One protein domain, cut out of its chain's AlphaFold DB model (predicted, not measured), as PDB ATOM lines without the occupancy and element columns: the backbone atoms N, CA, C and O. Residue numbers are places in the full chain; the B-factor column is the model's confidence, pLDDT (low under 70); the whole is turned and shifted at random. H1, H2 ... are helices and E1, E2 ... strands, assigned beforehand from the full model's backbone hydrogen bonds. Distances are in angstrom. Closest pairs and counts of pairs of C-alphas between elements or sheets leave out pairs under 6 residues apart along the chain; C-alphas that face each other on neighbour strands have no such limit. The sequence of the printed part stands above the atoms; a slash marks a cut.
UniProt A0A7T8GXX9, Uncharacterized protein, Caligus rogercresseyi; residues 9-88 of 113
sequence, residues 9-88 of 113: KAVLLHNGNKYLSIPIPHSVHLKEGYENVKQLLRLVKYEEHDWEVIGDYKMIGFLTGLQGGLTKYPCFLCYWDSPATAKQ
ATOM      1  N   LYS A   9     -51.227  -4.342  32.542       77.88
ATOM      2  CA  LYS A   9     -50.127  -3.977  31.626       77.88
ATOM      3  C   LYS A   9     -50.487  -2.847  30.686       77.88
ATOM      4  O   LYS A   9     -49.658  -1.992  30.386       77.88
ATOM      5  N   ALA A  10     -51.743  -2.829  30.265       83.69
ATOM      6  CA  ALA A  10     -52.317  -1.735  29.513       83.69
ATOM      7  C   ALA A  10     -53.822  -1.628  29.780       83.69
ATOM      8  O   ALA A  10     -54.450  -2.549  30.307       83.69
ATOM      9  N   VAL A  11     -54.393  -0.489  29.417       84.81
ATOM     10  CA  VAL A  11     -55.817  -0.184  29.483       84.81
ATOM     11  C   VAL A  11     -56.217   0.452  28.162       84.81
ATOM     12  O   VAL A  11     -55.568   1.394  27.711       84.81
ATOM     13  N   LEU A  12     -57.284  -0.066  27.559       86.75
ATOM     14  CA  LEU A  12     -57.945   0.544  26.409       86.75
ATOM     15  C   LEU A  12     -59.053   1.457  26.930       86.75
ATOM     16  O   LEU A  12     -59.941   1.008  27.663       86.75
ATOM     17  N   LEU A  13     -58.996   2.737  26.588       86.06
ATOM     18  CA  LEU A  13     -59.991   3.716  26.994       86.06
ATOM     19  C   LEU A  13     -61.125   3.764  25.978       86.06
ATOM     20  O   LEU A  13     -60.907   3.898  24.777       86.06
ATOM     21  N   HIS A  14     -62.359   3.679  26.470       85.06
ATOM     22  CA  HIS A  14     -63.515   3.768  25.598       85.06
ATOM     23  C   HIS A  14     -63.730   5.210  25.114       85.06
ATOM     24  O   HIS A  14     -63.914   6.131  25.916       85.06
ATOM     25  N   ASN A  15     -63.849   5.385  23.799       81.44
ATOM     26  CA  ASN A  15     -64.087   6.686  23.178       81.44
ATOM     27  C   ASN A  15     -65.399   7.328  23.657       81.44
ATOM     28  O   ASN A  15     -66.466   6.707  23.683       81.44
ATOM     29  N   GLY A  16     -65.321   8.584  24.097       82.62
ATOM     30  CA  GLY A  16     -66.457   9.308  24.676       82.62
ATOM     31  C   GLY A  16     -66.893   8.831  26.067       82.62
ATOM     32  O   GLY A  16     -67.960   9.239  26.516       82.62
ATOM     33  N   ASN A  17     -66.108   7.968  26.732       80.38
ATOM     34  CA  ASN A  17     -66.302   7.520  28.119       80.38
ATOM     35  C   ASN A  17     -67.717   6.980  28.434       80.38
ATOM     36  O   ASN A  17     -68.205   7.077  29.558       80.38
ATOM     37  N   LYS A  18     -68.413   6.448  27.418       81.75
ATOM     38  CA  LYS A  18     -69.772   5.895  27.556       81.75
ATOM     39  C   LYS A  18     -69.780   4.514  28.201       81.75
ATOM     40  O   LYS A  18     -70.753   4.151  28.855       81.75
ATOM     41  N   TYR A  19     -68.710   3.753  27.999       83.25
ATOM     42  CA  TYR A  19     -68.518   2.431  28.578       83.25
ATOM     43  C   TYR A  19     -67.220   2.399  29.376       83.25
ATOM     44  O   TYR A  19     -66.363   3.273  29.242       83.25
ATOM     45  N   LEU A  20     -67.092   1.377  30.217       83.19
ATOM     46  CA  LEU A  20     -65.901   1.166  31.026       83.19
ATOM     47  C   LEU A  20     -64.682   0.898  30.138       83.19
ATOM     48  O   LEU A  20     -64.779   0.238  29.103       83.19
ATOM     49  N   SER A  21     -63.526   1.381  30.588       85.81
ATOM     50  CA  SER A  21     -62.236   1.033  30.001       85.81
ATOM     51  C   SER A  21     -61.993  -0.472  30.076       85.81
ATOM     52  O   SER A  21     -62.322  -1.107  31.083       85.81
ATOM     53  N   ILE A  22     -61.358  -1.031  29.051       84.94
ATOM     54  CA  ILE A  22     -61.064  -2.459  28.980       84.94
ATOM     55  C   ILE A  22     -59.637  -2.683  29.490       84.94
ATOM     56  O   ILE A  22     -58.675  -2.272  28.832       84.94
ATOM     57  N   PRO A  23     -59.458  -3.319  30.662       82.94
ATOM     58  CA  PRO A  23     -58.134  -3.694  31.127       82.94
ATOM     59  C   PRO A  23     -57.549  -4.780  30.218       82.94
ATOM     60  O   PRO A  23     -58.232  -5.753  29.900       82.94
ATOM     61  N   ILE A  24     -56.273  -4.651  29.850       78.75
ATOM     62  CA  ILE A  24     -55.494  -5.719  29.218       78.75
ATOM     63  C   ILE A  24     -54.744  -6.463  30.334       78.75
ATOM     64  O   ILE A  24     -53.728  -5.965  30.844       78.75
ATOM     65  N   PRO A  25     -55.248  -7.634  30.772       69.94
ATOM     66  CA  PRO A  25     -54.639  -8.375  31.860       69.94
ATOM     67  C   PRO A  25     -53.350  -9.064  31.412       69.94
ATOM     68  O   PRO A  25     -53.191  -9.478  30.263       69.94
ATOM     69  N   HIS A  26     -52.439  -9.257  32.363       68.94
ATOM     70  CA  HIS A  26     -51.307 -10.153  32.185       68.94
ATOM     71  C   HIS A  26     -51.775 -11.613  32.136       68.94
ATOM     72  O   HIS A  26     -52.498 -12.067  33.024       68.94
ATOM     73  N   SER A  27     -51.322 -12.366  31.135       70.12
ATOM     74  CA  SER A  27     -51.498 -13.817  31.099       70.12
ATOM     75  C   SER A  27     -50.258 -14.508  31.652       70.12
ATOM     76  O   SER A  27     -49.143 -14.240  31.219       70.12
ATOM     77  N   VAL A  28     -50.448 -15.449  32.579       66.12
ATOM     78  CA  VAL A  28     -49.357 -16.286  33.111       66.12
ATOM     79  C   VAL A  28     -48.853 -17.320  32.097       66.12
ATOM     80  O   VAL A  28     -47.761 -17.857  32.263       66.12
ATOM     81  N   HIS A  29     -49.633 -17.589  31.045       70.25
ATOM     82  CA  HIS A  29     -49.300 -18.557  29.996       70.25
ATOM     83  C   HIS A  29     -48.752 -17.899  28.724       70.25
ATOM     84  O   HIS A  29     -48.023 -18.542  27.973       70.25
ATOM     85  N   LEU A  30     -49.080 -16.627  28.476       71.94
ATOM     86  CA  LEU A  30     -48.594 -15.872  27.319       71.94
ATOM     87  C   LEU A  30     -47.554 -14.856  27.772       71.94
ATOM     88  O   LEU A  30     -47.865 -13.860  28.422       71.94
ATOM     89  N   LYS A  31     -46.305 -15.092  27.373       79.31
ATOM     90  CA  LYS A  31     -45.232 -14.116  27.552       79.31
ATOM     91  C   LYS A  31     -45.555 -12.860  26.746       79.31
ATOM     92  O   LYS A  31     -45.944 -12.954  25.583       79.31
ATOM     93  N   GLU A  32     -45.351 -11.686  27.327       79.00
ATOM     94  CA  GLU A  32     -45.485 -10.448  26.561       79.00
ATOM     95  C   GLU A  32     -44.460 -10.414  25.432       79.00
ATOM     96  O   GLU A  32     -43.257 -10.611  25.642       79.00
ATOM     97  N   GLY A  33     -44.952 -10.120  24.243       87.56
ATOM     98  CA  GLY A  33     -44.148  -9.958  23.053       87.56
ATOM     99  C   GLY A  33     -44.978  -9.293  21.973       87.56
ATOM    100  O   GLY A  33     -46.207  -9.353  22.009       87.56
ATOM    101  N   TYR A  34     -44.284  -8.689  21.016       91.44
ATOM    102  CA  TYR A  34     -44.887  -7.967  19.902       91.44
ATOM    103  C   TYR A  34     -45.997  -8.775  19.202       91.44
ATOM    104  O   TYR A  34     -47.121  -8.296  19.097       91.44
ATOM    105  N   GLU A  35     -45.734 -10.035  18.833       91.75
ATOM    106  CA  GLU A  35     -46.724 -10.882  18.142       91.75
ATOM    107  C   GLU A  35     -47.975 -11.164  18.983       91.75
ATOM    108  O   GLU A  35     -49.096 -11.128  18.480       91.75
ATOM    109  N   ASN A  36     -47.805 -11.384  20.288       89.06
ATOM    110  CA  ASN A  36     -48.931 -11.649  21.184       89.06
ATOM    111  C   ASN A  36     -49.786 -10.392  21.391       89.06
ATOM    112  O   ASN A  36     -51.012 -10.487  21.419       89.06
ATOM    113  N   VAL A  37     -49.156  -9.216  21.498       89.94
ATOM    114  CA  VAL A  37     -49.865  -7.927  21.575       89.94
ATOM    115  C   VAL A  37     -50.604  -7.646  20.266       89.94
ATOM    116  O   VAL A  37     -51.783  -7.305  20.298       89.94
ATOM    117  N   LYS A  38     -49.966  -7.882  19.116       92.06
ATOM    118  CA  LYS A  38     -50.593  -7.762  17.794       92.06
ATOM    119  C   LYS A  38     -51.827  -8.656  17.665       92.06
ATOM    120  O   LYS A  38     -52.885  -8.205  17.230       92.06
ATOM    121  N   GLN A  39     -51.716  -9.918  18.074       90.50
ATOM    122  CA  GLN A  39     -52.843 -10.845  18.059       90.50
ATOM    123  C   GLN A  39     -53.963 -10.398  19.009       90.50
ATOM    124  O   GLN A  39     -55.135 -10.480  18.645       90.50
ATOM    125  N   LEU A  40     -53.621  -9.895  20.198       88.69
ATOM    126  CA  LEU A  40     -54.594  -9.371  21.151       88.69
ATOM    127  C   LEU A  40     -55.375  -8.184  20.573       88.69
ATOM    128  O   LEU A  40     -56.602  -8.203  20.627       88.69
ATOM    129  N   LEU A  41     -54.689  -7.195  19.987       89.69
ATOM    130  CA  LEU A  41     -55.323  -6.021  19.371       89.69
ATOM    131  C   LEU A  41     -56.292  -6.416  18.252       89.69
ATOM    132  O   LEU A  41     -57.390  -5.869  18.150       89.69
ATOM    133  N   ARG A  42     -55.932  -7.439  17.469       90.56
ATOM    134  CA  ARG A  42     -56.817  -8.016  16.452       90.56
ATOM    135  C   ARG A  42     -58.063  -8.669  17.061       90.56
ATOM    136  O   ARG A  42     -59.153  -8.507  16.522       90.56
ATOM    137  N   LEU A  43     -57.923  -9.406  18.166       89.38
ATOM    138  CA  LEU A  43     -59.048 -10.078  18.834       89.38
ATOM    139  C   LEU A  43     -60.040  -9.090  19.455       89.38
ATOM    140  O   LEU A  43     -61.242  -9.340  19.420       89.38
ATOM    141  N   VAL A  44     -59.547  -7.971  19.989       87.31
ATOM    142  CA  VAL A  44     -60.392  -6.893  20.530       87.31
ATOM    143  C   VAL A  44     -60.853  -5.901  19.461       87.31
ATOM    144  O   VAL A  44     -61.470  -4.899  19.811       87.31
ATOM    145  N   LYS A  45     -60.571  -6.175  18.177       90.00
ATOM    146  CA  LYS A  45     -60.974  -5.349  17.028       90.00
ATOM    147  C   LYS A  45     -60.560  -3.882  17.188       90.00
ATOM    148  O   LYS A  45     -61.341  -2.977  16.921       90.00
ATOM    149  N   TYR A  46     -59.322  -3.652  17.627       88.88
ATOM    150  CA  TYR A  46     -58.815  -2.309  17.917       88.88
ATOM    151  C   TYR A  46     -59.023  -1.322  16.753       88.88
ATOM    152  O   TYR A  46     -59.525  -0.222  16.967       88.88
ATOM    153  N   GLU A  47     -58.738  -1.756  15.519       87.94
ATOM    154  CA  GLU A  47     -58.903  -0.956  14.293       87.94
ATOM    155  C   GLU A  47     -60.349  -0.475  14.052       87.94
ATOM    156  O   GLU A  47     -60.554   0.534  13.386       87.94
ATOM    157  N   GLU A  48     -61.362  -1.168  14.585       90.44
ATOM    158  CA  GLU A  48     -62.775  -0.776  14.443       90.44
ATOM    159  C   GLU A  48     -63.189   0.300  15.458       90.44
ATOM    160  O   GLU A  48     -64.223   0.951  15.292       90.44
ATOM    161  N   HIS A  49     -62.420   0.454  16.536       85.25
ATOM    162  CA  HIS A  49     -62.817   1.239  17.699       85.25
ATOM    163  C   HIS A  49     -61.936   2.455  17.963       85.25
ATOM    164  O   HIS A  49     -62.433   3.391  18.589       85.25
ATOM    165  N   ASP A  50     -60.685   2.445  17.493       82.44
ATOM    166  CA  ASP A  50     -59.716   3.541  17.638       82.44
ATOM    167  C   ASP A  50     -59.571   4.010  19.099       82.44
ATOM    168  O   ASP A  50     -59.630   5.196  19.419       82.44
ATOM    169  N   TRP A  51     -59.514   3.056  20.033       87.62
ATOM    170  CA  TRP A  51     -59.434   3.353  21.466       87.62
ATOM    171  C   TRP A  51     -58.071   3.939  21.841       87.62
ATOM    172  O   TRP A  51     -57.033   3.488  21.360       87.62
ATOM    173  N   GLU A  52     -58.035   4.875  22.787       88.50
ATOM    174  CA  GLU A  52     -56.754   5.312  23.347       88.50
ATOM    175  C   GLU A  52     -56.136   4.190  24.193       88.50
ATOM    176  O   GLU A  52     -56.824   3.518  24.969       88.50
ATOM    177  N   VAL A  53     -54.823   3.987  24.061       89.00
ATOM    178  CA  VAL A  53     -54.092   2.952  24.802       89.00
ATOM    179  C   VAL A  53     -53.174   3.593  25.828       89.00
ATOM    180  O   VAL A  53     -52.283   4.367  25.488       89.00
ATOM    181  N   ILE A  54     -53.344   3.211  27.091       88.94
ATOM    182  CA  ILE A  54     -52.418   3.551  28.170       88.94
ATOM    183  C   ILE A  54     -51.687   2.279  28.571       88.94
ATOM    184  O   ILE A  54     -52.322   1.264  28.841       88.94
ATOM    185  N   GLY A  55     -50.363   2.320  28.648       87.62
ATOM    186  CA  GLY A  55     -49.562   1.172  29.057       87.62
ATOM    187  C   GLY A  55     -48.264   1.588  29.720       87.62
ATOM    188  O   GLY A  55     -47.881   2.757  29.710       87.62
ATOM    189  N   ASP A  56     -47.584   0.611  30.309       88.31
ATOM    190  CA  ASP A  56     -46.213   0.811  30.757       88.31
ATOM    191  C   ASP A  56     -45.251   1.005  29.569       88.31
ATOM    192  O   ASP A  56     -45.603   0.850  28.395       88.31
ATOM    193  N   TYR A  57     -43.995   1.333  29.874       88.81
ATOM    194  CA  TYR A  57     -42.973   1.560  28.852       88.81
ATOM    195  C   TYR A  57     -42.805   0.372  27.893       88.81
ATOM    196  O   TYR A  57     -42.579   0.547  26.697       88.81
ATOM    197  N   LYS A  58     -42.903  -0.853  28.415       88.69
ATOM    198  CA  LYS A  58     -42.679  -2.072  27.640       88.69
ATOM    199  C   LYS A  58     -43.815  -2.303  26.646       88.69
ATOM    200  O   LYS A  58     -43.547  -2.622  25.490       88.69
ATOM    201  N   MET A  59     -45.061  -2.103  27.076       90.25
ATOM    202  CA  MET A  59     -46.238  -2.152  26.216       90.25
ATOM    203  C   MET A  59     -46.191  -1.063  25.152       90.25
ATOM    204  O   MET A  59     -46.368  -1.383  23.981       90.25
ATOM    205  N   ILE A  60     -45.861   0.182  25.518       91.94
ATOM    206  CA  ILE A  60     -45.669   1.269  24.544       91.94
ATOM    207  C   ILE A  60     -44.600   0.885  23.516       91.94
ATOM    208  O   ILE A  60     -44.798   1.086  22.321       91.94
ATOM    209  N   GLY A  61     -43.503   0.259  23.949       92.94
ATOM    210  CA  GLY A  61     -42.476  -0.266  23.052       92.94
ATOM    211  C   GLY A  61     -43.021  -1.278  22.039       92.94
ATOM    212  O   GLY A  61     -42.713  -1.179  20.857       92.94
ATOM    213  N   PHE A  62     -43.877  -2.215  22.457       92.88
ATOM    214  CA  PHE A  62     -44.513  -3.149  21.522       92.88
ATOM    215  C   PHE A  62     -45.485  -2.459  20.563       92.88
ATOM    216  O   PHE A  62     -45.484  -2.783  19.379       92.88
ATOM    217  N   LEU A  63     -46.282  -1.514  21.061       92.75
ATOM    218  CA  LEU A  63     -47.258  -0.769  20.266       92.75
ATOM    219  C   LEU A  63     -46.581   0.101  19.199       92.75
ATOM    220  O   LEU A  63     -47.033   0.146  18.065       92.75
ATOM    221  N   THR A  64     -45.448   0.717  19.534       93.44
ATOM    222  CA  THR A  64     -44.654   1.565  18.622       93.44
ATOM    223  C   THR A  64     -43.654   0.780  17.763       93.44
ATOM    224  O   THR A  64     -42.923   1.363  16.965       93.44
ATOM    225  N   GLY A  65     -43.592  -0.548  17.912       94.62
ATOM    226  CA  GLY A  65     -42.693  -1.412  17.141       94.62
ATOM    227  C   GLY A  65     -41.215  -1.344  17.553       94.62
ATOM    228  O   GLY A  65     -40.340  -1.835  16.831       94.62
ATOM    229  N   LEU A  66     -40.909  -0.764  18.715       94.12
ATOM    230  CA  LEU A  66     -39.552  -0.673  19.246       94.12
ATOM    231  C   LEU A  66     -39.031  -2.047  19.680       94.12
ATOM    232  O   LEU A  66     -39.738  -2.860  20.284       94.12
ATOM    233  N   GLN A  67     -37.751  -2.308  19.418       92.00
ATOM    234  CA  GLN A  67     -37.077  -3.460  20.018       92.00
ATOM    235  C   GLN A  67     -36.658  -3.148  21.462       92.00
ATOM    236  O   GLN A  67     -36.186  -2.055  21.781       92.00
ATOM    237  N   GLY A  68     -36.826  -4.137  22.340       88.19
ATOM    238  CA  GLY A  68     -36.334  -4.072  23.713       88.19
ATOM    239  C   GLY A  68     -34.854  -4.447  23.833       88.19
ATOM    240  O   GLY A  68     -34.250  -4.982  22.905       88.19
ATOM    241  N   GLY A  69     -34.300  -4.232  25.027       86.56
ATOM    242  CA  GLY A  69     -32.905  -4.523  25.353       86.56
ATOM    243  C   GLY A  69     -32.048  -3.261  25.448       86.56
ATOM    244  O   GLY A  69     -32.561  -2.146  25.486       86.56
ATOM    245  N   LEU A  70     -30.732  -3.450  25.518       81.00
ATOM    246  CA  LEU A  70     -29.748  -2.366  25.505       81.00
ATOM    247  C   LEU A  70     -29.513  -1.923  24.060       81.00
ATOM    248  O   LEU A  70     -28.596  -2.402  23.394       81.00
ATOM    249  N   THR A  71     -30.388  -1.054  23.563       87.12
ATOM    250  CA  THR A  71     -30.358  -0.585  22.177       87.12
ATOM    251  C   THR A  71     -30.098   0.913  22.089       87.12
ATOM    252  O   THR A  71     -30.347   1.681  23.024       87.12
ATOM    253  N   LYS A  72     -29.561   1.335  20.941       89.81
ATOM    254  CA  LYS A  72     -29.438   2.748  20.590       89.81
ATOM    255  C   LYS A  72     -30.843   3.313  20.350       89.81
ATOM    256  O   LYS A  72     -31.623   2.660  19.668       89.81
ATOM    257  N   TYR A  73     -31.154   4.496  20.882       91.69
ATOM    258  CA  TYR A  73     -32.470   5.149  20.751       91.69
ATOM    259  C   TYR A  73     -33.653   4.376  21.361       91.69
ATOM    260  O   TYR A  73     -34.644   4.128  20.677       91.69
ATOM    261  N   PRO A  74     -33.600   3.995  22.650       91.00
ATOM    262  CA  PRO A  74     -34.666   3.199  23.247       91.00
ATOM    263  C   PRO A  74     -35.971   3.989  23.424       91.00
ATOM    264  O   PRO A  74     -37.030   3.369  23.471       91.00
ATOM    265  N   CYS A  75     -35.899   5.320  23.547       90.69
ATOM    266  CA  CYS A  75     -37.018   6.192  23.898       90.69
ATOM    267  C   CYS A  75     -38.050   6.311  22.763       90.69
ATOM    268  O   CYS A  75     -37.690   6.505  21.607       90.69
ATOM    269  N   PHE A  76     -39.338   6.257  23.111       91.56
ATOM    270  CA  PHE A  76     -40.448   6.413  22.162       91.56
ATOM    271  C   PHE A  76     -40.847   7.877  21.905       91.56
ATOM    272  O   PHE A  76     -41.671   8.139  21.038       91.56
ATOM    273  N   LEU A  77     -40.275   8.834  22.645       92.25
ATOM    274  CA  LEU A  77     -40.565  10.268  22.498       92.25
ATOM    275  C   LEU A  77     -39.464  11.028  21.748       92.25
ATOM    276  O   LEU A  77     -39.733  12.033  21.093       92.25
ATOM    277  N   CYS A  78     -38.214  10.579  21.859       92.00
ATOM    278  CA  CYS A  78     -37.058  11.294  21.333       92.00
ATOM    279  C   CYS A  78     -35.928  10.347  20.933       92.00
ATOM    280  O   CYS A  78     -35.843   9.208  21.389       92.00
ATOM    281  N   TYR A  79     -35.003  10.850  20.121       90.69
ATOM    282  CA  TYR A  79     -33.829  10.111  19.664       90.69
ATOM    283  C   TYR A  79     -32.700  10.104  20.701       90.69
ATOM    284  O   TYR A  79     -31.559  10.450  20.398       90.69
ATOM    285  N   TRP A  80     -33.009   9.702  21.936       90.38
ATOM    286  CA  TRP A  80     -32.025   9.621  23.014       90.38
ATOM    287  C   TRP A  80     -30.963   8.549  22.734       90.38
ATOM    288  O   TRP A  80     -31.243   7.349  22.749       90.38
ATOM    289  N   ASP A  81     -29.725   8.972  22.489       88.69
ATOM    290  CA  ASP A  81     -28.606   8.071  22.211       88.69
ATOM    291  C   ASP A  81     -28.089   7.419  23.511       88.69
ATOM    292  O   ASP A  81     -27.150   7.907  24.138       88.69
ATOM    293  N   SER A  82     -28.731   6.326  23.949       84.81
ATOM    294  CA  SER A  82     -28.407   5.665  25.228       84.81
ATOM    295  C   SER A  82     -26.940   5.204  25.365       84.81
ATOM    296  O   SER A  82     -26.389   5.341  26.459       84.81
ATOM    297  N   PRO A  83     -26.252   4.733  24.299       83.06
ATOM    298  CA  PRO A  83     -24.822   4.425  24.351       83.06
ATOM    299  C   PRO A  83     -23.887   5.640  24.447       83.06
ATOM    300  O   PRO A  83     -22.704   5.456  24.734       83.06
ATOM    301  N   ALA A  84     -24.356   6.869  24.203       79.12
ATOM    302  CA  ALA A  84     -23.523   8.073  24.223       79.12
ATOM    303  C   ALA A  84     -23.240   8.564  25.658       79.12
ATOM    304  O   ALA A  84     -23.544   9.702  26.017       79.12
ATOM    305  N   THR A  85     -22.609   7.719  26.477       78.69
ATOM    306  CA  THR A  85     -22.275   7.985  27.892       78.69
ATOM    307  C   THR A  85     -21.480   9.272  28.097       78.69
ATOM    308  O   THR A  85     -21.688   9.968  29.085       78.69
ATOM    309  N   ALA A  86     -20.630   9.644  27.136       81.06
ATOM    310  CA  ALA A  86     -19.860  10.887  27.175       81.06
ATOM    311  C   ALA A  86     -20.719  12.160  27.062       81.06
ATOM    312  O   ALA A  86     -20.287  13.206  27.517       81.06
ATOM    313  N   LYS A  87     -21.911  12.084  26.456       75.81
ATOM    314  CA  LYS A  87     -22.829  13.225  26.260       75.81
ATOM    315  C   LYS A  87     -24.077  13.139  27.137       75.81
ATOM    316  O   LYS A  87     -24.940  14.009  27.070       75.81
ATOM    317  N   GLN A  88     -24.186  12.087  27.949       73.31
ATOM    318  CA  GLN A  88     -25.392  11.747  28.701       73.31
ATOM    319  C   GLN A  88     -25.833  12.856  29.666       73.31
ATOM    320  O   GLN A  88     -27.031  13.043  29.862       73.31
TER     321      GLN A  88
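Overview. This is residues 9 to 88 of the 113 residues of an uncharacterized protein of Caligus rogercresseyi (UniProt A0A7T8GXX9). A small three-stranded sheet of E1, E2 and E3 and a loose corner of helices H1 and H3 make up one part of an elongated model, and a long winding tail without named elements, residues 64 to 88, runs away from them to the far end. H1 and H2 form the crossover from one edge of the sheet to the other, and H3 grazes the sheet. You will find 80 printed residues, with three named helices and three named strands in the order E1 E2 H1 H2 E3 H3; the sheet's order is E2 E1 E3, antiparallel. The class is mixed, with 32 residues in named elements, under half; the whole is loose, with a radius of gyration of the C-alphas of 15.2 A and spans of 50 by 31 by 18 A.

Along the chain. Find C-alpha 10 at (-52.317, -1.735, 29.513), where E1, residues 10 to 13, begins and runs 9.7 A. E2 is residues 22 to 24, 6.5 A. H1, residues 34 to 43, starts at C-alpha 34 (-44.887, -7.967, 19.902) and runs 14.4 A. H2 is residues 46 to 49, 5.4 A; E3 is residues 52 to 55, 10.1 A. H3, residues 57 to 63, runs 9.9 A to C-alpha 63 at (-47.258, -0.769, 20.266).

Arrangement. Look first at hairpin E1 and E2, antiparallel at 163 degrees, with N 22 and O 12 at 2.8 A. E1 and E3 are antiparallel at 160 degrees, with N 11 and O 54 at 2.8 A. E2, H1 H2 and E3 form a split strand-helix-strand unit, two same-way strands with E1 between them, and its crossover is right-handed. H3 is on the sheet but only grazes it, with residues 57 to 63. H1 touches H3 at a steep tilt of 63 degrees, the same way; their closest C-alphas, of Tyr 34 and Phe 62, are 5.1 A apart. H1 is only just not on the sheet, with 4 pairs of C-alphas within 10 A. H1 and H2 meet only through their link; H2 and H3 are apart. Every O i to N i+4 pair is within hydrogen-bond range in H1 and H3; H2 is too short for one.

Size, cuts and confidence. The C-alphas farthest apart, of Lys 18 and Ala 86, are 50.2 A apart. The printed part has no cut, and no link between named elements is long. Low confidence, under 70, falls on residues 25 to 26 and residue 28.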